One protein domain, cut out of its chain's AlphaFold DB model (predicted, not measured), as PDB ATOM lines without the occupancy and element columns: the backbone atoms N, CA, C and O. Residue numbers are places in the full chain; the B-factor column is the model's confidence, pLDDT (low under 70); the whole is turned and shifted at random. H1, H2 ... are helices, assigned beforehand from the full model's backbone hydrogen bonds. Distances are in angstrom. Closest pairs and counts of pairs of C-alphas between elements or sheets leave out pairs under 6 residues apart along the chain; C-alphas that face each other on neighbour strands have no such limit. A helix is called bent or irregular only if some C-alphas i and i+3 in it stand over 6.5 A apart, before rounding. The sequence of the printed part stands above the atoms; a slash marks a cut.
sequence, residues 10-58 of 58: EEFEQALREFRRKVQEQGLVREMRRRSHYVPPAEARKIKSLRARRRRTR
ATOM      1  N   GLU A  10     116.314 104.067  53.858       67.12
ATOM      2  CA  GLU A  10     115.438 102.946  53.470       67.12
ATOM      3  C   GLU A  10     116.024 101.580  53.878       67.12
ATOM      4  O   GLU A  10     115.289 100.635  54.159       67.12
ATOM      5  N   GLU A  11     117.350 101.487  54.025       79.50
ATOM      6  CA  GLU A  11     118.053 100.268  54.438       79.50
ATOM      7  C   GLU A  11     118.167 100.118  55.967       79.50
ATOM      8  O   GLU A  11     118.726  99.134  56.469       79.50
ATOM      9  N   PHE A  12     117.636 101.069  56.743       84.62
ATOM     10  CA  PHE A  12     117.783 101.086  58.199       84.62
ATOM     11  C   PHE A  12     117.226  99.823  58.871       84.62
ATOM     12  O   PHE A  12     117.878  99.240  59.744       84.62
ATOM     13  N   GLU A  13     116.045  99.355  58.459       85.88
ATOM     14  CA  GLU A  13     115.440  98.154  59.047       85.88
ATOM     15  C   GLU A  13     116.269  96.895  58.774       85.88
ATOM     16  O   GLU A  13     116.423  96.027  59.645       85.88
ATOM     17  N   GLN A  14     116.843  96.801  57.575       85.75
ATOM     18  CA  GLN A  14     117.710  95.696  57.192       85.75
ATOM     19  C   GLN A  14     119.012  95.739  57.995       85.75
ATOM     20  O   GLN A  14     119.386  94.735  58.610       85.75
ATOM     21  N   ALA A  15     119.637  96.912  58.106       88.06
ATOM     22  CA  ALA A  15     120.822  97.119  58.930       88.06
ATOM     23  C   ALA A  15     120.576  96.787  60.412       88.06
ATOM     24  O   ALA A  15     121.419  96.158  61.059       88.06
ATOM     25  N   LEU A  16     119.406  97.131  60.958       88.94
ATOM     26  CA  LEU A  16     119.019  96.786  62.327       88.94
ATOM     27  C   LEU A  16     118.861  95.270  62.515       88.94
ATOM     28  O   LEU A  16     119.276  94.710  63.538       88.94
ATOM     29  N   ARG A  17     118.280  94.582  61.526       89.31
ATOM     30  CA  ARG A  17     118.143  93.122  61.539       89.31
ATOM     31  C   ARG A  17     119.515  92.448  61.519       89.31
ATOM     32  O   ARG A  17     119.768  91.538  62.315       89.31
ATOM     33  N   GLU A  18     120.427  92.936  60.683       87.75
ATOM     34  CA  GLU A  18     121.808  92.456  60.641       87.75
ATOM     35  C   GLU A  18     122.577  92.751  61.929       87.75
ATOM     36  O   GLU A  18     123.328  91.897  62.406       87.75
ATOM     37  N   PHE A  19     122.356  93.919  62.534       89.88
ATOM     38  CA  PHE A  19     122.950  94.283  63.816       89.88
ATOM     39  C   PHE A  19     122.548  93.290  64.898       89.88
ATOM     40  O   PHE A  19     123.406  92.723  65.576       89.88
ATOM     41  N   ARG A  20     121.245  93.017  65.017       90.06
ATOM     42  CA  ARG A  20     120.716  92.038  65.971       90.06
ATOM     43  C   ARG A  20     121.314  90.651  65.743       90.06
ATOM     44  O   ARG A  20     121.727  90.022  66.718       90.06
ATOM     45  N   ARG A  21     121.430  90.206  64.485       89.94
ATOM     46  CA  ARG A  21     122.082  88.933  64.133       89.94
ATOM     47  C   ARG A  21     123.541  88.908  64.596       89.94
ATOM     48  O   ARG A  21     123.914  88.008  65.343       89.94
ATOM     49  N   LYS A  22     124.339  89.926  64.251       90.38
ATOM     50  CA  LYS A  22     125.760  90.014  64.642       90.38
ATOM     51  C   LYS A  22     125.954  90.100  66.161       90.38
ATOM     52  O   LYS A  22     126.885  89.503  66.694       90.38
ATOM     53  N   VAL A  23     125.073  90.799  66.884       91.75
ATOM     54  CA  VAL A  23     125.099  90.872  68.359       91.75
ATOM     55  C   VAL A  23     124.815  89.509  68.996       91.75
ATOM     56  O   VAL A  23     125.467  89.138  69.978       91.75
ATOM     57  N   GLN A  24     123.857  88.757  68.448       88.81
ATOM     58  CA  GLN A  24     123.549  87.403  68.911       88.81
ATOM     59  C   GLN A  24     124.681  86.423  68.595       88.81
ATOM     60  O   GLN A  24     125.062  85.645  69.469       88.81
ATOM     61  N   GLU A  25     125.248  86.499  67.393       88.62
ATOM     62  CA  GLU A  25     126.355  85.656  66.937       88.62
ATOM     63  C   GLU A  25     127.620  85.866  67.777       88.62
ATOM     64  O   GLU A  25     128.203  84.900  68.269       88.62
ATOM     65  N   GLN A  26     127.981  87.123  68.065       90.38
ATOM     66  CA  GLN A  26     129.076  87.433  68.996       90.38
ATOM     67  C   GLN A  26     128.760  87.032  70.448       90.38
ATOM     68  O   GLN A  26     129.644  87.051  71.303       90.38
ATOM     69  N   GLY A  27     127.511  86.676  70.766       88.31
ATOM     70  CA  GLY A  27     127.110  86.254  72.105       88.31
ATOM     71  C   GLY A  27     127.219  87.362  73.156       88.31
ATOM     72  O   GLY A  27     127.279  87.057  74.350       88.31
ATOM     73  N   LEU A  28     127.211  88.633  72.735       88.38
ATOM     74  CA  LEU A  28     127.505  89.794  73.581       88.38
ATOM     75  C   LEU A  28     126.574  89.861  74.803       88.38
ATOM     76  O   LEU A  28     127.010  90.040  75.938       88.38
ATOM     77  N   VAL A  29     125.280  89.606  74.586       87.19
ATOM     78  CA  VAL A  29     124.255  89.584  75.645       87.19
ATOM     79  C   VAL A  29     124.530  88.476  76.666       87.19
ATOM     80  O   VAL A  29     124.359  88.656  77.873       87.19
ATOM     81  N   ARG A  30     124.981  87.307  76.199       87.75
ATOM     82  CA  ARG A  30     125.310  86.172  77.070       87.75
ATOM     83  C   ARG A  30     126.557  86.459  77.897       87.75
ATOM     84  O   ARG A  30     126.641  86.019  79.041       87.75
ATOM     85  N   GLU A  31     127.513  87.172  77.317       89.31
ATOM     86  CA  GLU A  31     128.707  87.621  78.012       89.31
ATOM     87  C   GLU A  31     128.392  88.674  79.077       89.31
ATOM     88  O   GLU A  31     128.824  88.496  80.214       89.31
ATOM     89  N   MET A  32     127.575  89.685  78.762       90.69
ATOM     90  CA  MET A  32     127.107  90.666  79.749       90.69
ATOM     91  C   MET A  32     126.465  89.983  80.959       90.69
ATOM     92  O   MET A  32     126.850  90.244  82.094       90.69
ATOM     93  N   ARG A  33     125.553  89.028  80.730       89.31
ATOM     94  CA  ARG A  33     124.911  88.264  81.816       89.31
ATOM     95  C   ARG A  33     125.883  87.397  82.617       89.31
ATOM     96  O   ARG A  33     125.626  87.125  83.780       89.31
ATOM     97  N   ARG A  34     126.972  86.916  82.007       88.25
ATOM     98  CA  ARG A  34     128.006  86.139  82.713       88.25
ATOM     99  C   ARG A  34     128.887  87.039  83.579       88.25
ATOM    100  O   ARG A  34     129.371  86.578  84.599       88.25
ATOM    101  N   ARG A  35     129.132  88.275  83.136       89.94
ATOM    102  CA  ARG A  35     129.993  89.253  83.813       89.94
ATOM    103  C   ARG A  35     129.236  90.144  84.807       89.94
ATOM    104  O   ARG A  35     129.870  90.967  85.448       89.94
ATOM    105  N   SER A  36     127.914  90.000  84.937       91.19
ATOM    106  CA  SER A  36     127.105  90.836  85.836       91.19
ATOM    107  C   SER A  36     127.396  90.605  87.319       91.19
ATOM    108  O   SER A  36     127.121  91.475  88.134       91.19
ATOM    109  N   HIS A  37     127.944  89.445  87.671       91.88
ATOM    110  CA  HIS A  37     128.369  89.104  89.021       91.88
ATOM    111  C   HIS A  37     129.622  88.232  88.955       91.88
ATOM    112  O   HIS A  37     129.887  87.566  87.949       91.88
ATOM    113  N   TYR A  38     130.399  88.243  90.037       93.69
ATOM    114  CA  TYR A  38     131.519  87.327  90.179       93.69
ATOM    115  C   TYR A  38     131.004  85.893  90.327       93.69
ATOM    116  O   TYR A  38     130.089  85.624  91.102       93.69
ATOM    117  N   VAL A  39     131.620  84.976  89.586       91.44
ATOM    118  CA  VAL A  39     131.358  83.541  89.684       91.44
ATOM    119  C   VAL A  39     132.678  82.856  90.022       91.44
ATOM    120  O   VAL A  39     133.634  82.993  89.250       91.44
ATOM    121  N   PRO A  40     132.753  82.091  91.123       95.31
ATOM    122  CA  PRO A  40     133.952  81.348  91.473       95.31
ATOM    123  C   PRO A  40     134.416  80.404  90.344       95.31
ATOM    124  O   PRO A  40     133.587  79.800  89.649       95.31
ATOM    125  N   PRO A  41     135.735  80.174  90.179       93.06
ATOM    126  CA  PRO A  41     136.265  79.330  89.105       93.06
ATOM    127  C   PRO A  41     135.714  77.895  89.091       93.06
ATOM    128  O   PRO A  41     135.597  77.275  88.031       93.06
ATOM    129  N   ALA A  42     135.378  77.336  90.257       94.00
ATOM    130  CA  ALA A  42     134.777  76.007  90.374       94.00
ATOM    131  C   ALA A  42     133.378  75.950  89.731       94.00
ATOM    132  O   ALA A  42     133.105  75.083  88.895       94.00
ATOM    133  N   GLU A  43     132.522  76.920  90.046       93.69
ATOM    134  CA  GLU A  43     131.177  77.020  89.480       93.69
ATOM    135  C   GLU A  43     131.214  77.328  87.985       93.69
ATOM    136  O   GLU A  43     130.495  76.702  87.204       93.69
ATOM    137  N   ALA A  44     132.120  78.207  87.547       91.81
ATOM    138  CA  ALA A  44     132.309  78.501  86.130       91.81
ATOM    139  C   ALA A  44     132.671  77.238  85.320       91.81
ATOM    140  O   ALA A  44     132.113  77.011  84.238       91.81
ATOM    141  N   ARG A  45     133.552  76.376  85.857       93.88
ATOM    142  CA  ARG A  45     133.911  75.079  85.252       93.88
ATOM    143  C   ARG A  45     132.711  74.130  85.182       93.88
ATOM    144  O   ARG A  45     132.459  73.560  84.117       93.88
ATOM    145  N   LYS A  46     131.925  74.024  86.260       94.75
ATOM    146  CA  LYS A  46     130.692  73.214  86.311       94.75
ATOM    147  C   LYS A  46     129.643  73.696  85.301       94.75
ATOM    148  O   LYS A  46     129.083  72.906  84.547       94.75
ATOM    149  N   ILE A  47     129.406  75.003  85.217       91.94
ATOM    150  CA  ILE A  47     128.464  75.593  84.255       91.94
ATOM    151  C   ILE A  47     128.929  75.337  82.812       91.94
ATOM    152  O   ILE A  47     128.104  75.049  81.940       91.94
ATOM    153  N   LYS A  48     130.241  75.415  82.541       91.12
ATOM    154  CA  LYS A  48     130.818  75.125  81.216       91.12
ATOM    155  C   LYS A  48     130.591  73.666  80.808       91.12
ATOM    156  O   LYS A  48     130.127  73.438  79.690       91.12
ATOM    157  N   SER A  49     130.857  72.700  81.691       93.62
ATOM    158  CA  SER A  49     130.672  71.270  81.395       93.62
ATOM    159  C   SER A  49     129.198  70.912  81.177       93.62
ATOM    160  O   SER A  49     128.864  70.261  80.186       93.62
ATOM    161  N   LEU A  50     128.294  71.426  82.017       94.06
ATOM    162  CA  LEU A  50     126.848  71.235  81.861       94.06
ATOM    163  C   LEU A  50     126.332  71.803  80.533       94.06
ATOM    164  O   LEU A  50     125.547  71.155  79.843       94.06
ATOM    165  N   ARG A  51     126.795  72.997  80.136       90.62
ATOM    166  CA  ARG A  51     126.446  73.607  78.840       90.62
ATOM    167  C   ARG A  51     126.946  72.775  77.657       90.62
ATOM    168  O   ARG A  51     126.231  72.680  76.666       90.62
ATOM    169  N   ALA A  52     128.140  72.191  77.752       92.12
ATOM    170  CA  ALA A  52     128.680  71.316  76.713       92.12
ATOM    171  C   ALA A  52     127.874  70.014  76.595       92.12
ATOM    172  O   ALA A  52     127.505  69.630  75.489       92.12
ATOM    173  N   ARG A  53     127.520  69.385  77.723       94.12
ATOM    174  CA  ARG A  53     126.685  68.175  77.737       94.12
ATOM    175  C   ARG A  53     125.309  68.434  77.123       94.12
ATOM    176  O   ARG A  53     124.907  67.698  76.234       94.12
ATOM    177  N   ARG A  54     124.645  69.531  77.512       91.06
ATOM    178  CA  ARG A  54     123.342  69.936  76.949       91.06
ATOM    179  C   ARG A  54     123.381  70.215  75.442       91.06
ATOM    180  O   ARG A  54     122.359  70.067  74.789       91.06
ATOM    181  N   ARG A  55     124.527  70.647  74.900       88.50
ATOM    182  CA  ARG A  55     124.726  70.839  73.452       88.50
ATOM    183  C   ARG A  55     124.965  69.536  72.693       88.50
ATOM    184  O   ARG A  55     124.746  69.531  71.500       88.50
ATOM    185  N   ARG A  56     125.465  68.483  73.350       88.12
ATOM    186  CA  ARG A  56     125.674  67.164  72.725       88.12
ATOM    187  C   ARG A  56     124.403  66.326  72.677       88.12
ATOM    188  O   ARG A  56     124.285  65.462  71.827       88.12
ATOM    189  N   THR A  57     123.498  66.539  73.627       88.38
ATOM    190  CA  THR A  57     122.216  65.822  73.713       88.38
ATOM    191  C   THR A  57     121.123  66.423  72.832       88.38
ATOM    192  O   THR A  57     119.998  65.942  72.872       88.38
ATOM    193  N   ARG A  58     121.409  67.523  72.137       62.03
ATOM    194  CA  ARG A  58     120.462  68.298  71.342       62.03
ATOM    195  C   ARG A  58     120.969  68.344  69.915       62.03
ATOM    196  O   ARG A  58     120.107  68.340  69.019       62.03
TER     197      ARG A  58
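Overview. This is residues 10 to 58 of the 58 residues of the protein "30S ribosomal protein S21" of Chloroflexi bacterium (UniProt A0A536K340). An open, flat hook of three helices with no packed core: the long helix H1 makes one arm, short H2 carries on from its end at an angle, and after a turn at residues 36 to 40 the long helix H3 folds back as the other arm, well away from H1. No helix touches another. The printed part has 49 residues, with three named helices in the order H1, H2, H3 and no named strand; the class is all helix. It is extended, with a radius of gyration of the C-alphas of 15.6 A and spans of 49 by 29 by 9 A.

Arrangement. H1, residues 10 to 25, and H2, residues 28 to 35, are close but not clearly touching; their closest C-alphas, of Val 23 and Val 29, are 7.4 A apart. They run the same way at a steep tilt of 39 degrees. H3, residues 41 to 56, is apart from H1. H2 and H3 are apart too. Every O i to N i+4 pair is within hydrogen-bond range in H2 and H3, and 11 of 12 are in H1.

Along the chain. H1 begins at C-alpha 10 (115.438, 102.946, 53.470) and is 24.5 A long. It is irregular, with C-alphas 10 and 13 lying 7.4 A apart. H2 is 10.5 A long and begins at C-alpha 28 (127.505, 89.794, 73.581). H3 is 23.0 A long and ends at C-alpha 56 (125.674, 67.164, 72.725).

Size, cuts and confidence. The two C-alphas farthest apart, of Glu 10 and Ala 42, are 49.6 A apart. Residues 10 to 33, 35 to 43 and 45 to 58 stand free. The printed part has no cut, and both links are tight. The mean pLDDT of the printed part is 89.1; residues 10 and 58 are under 70.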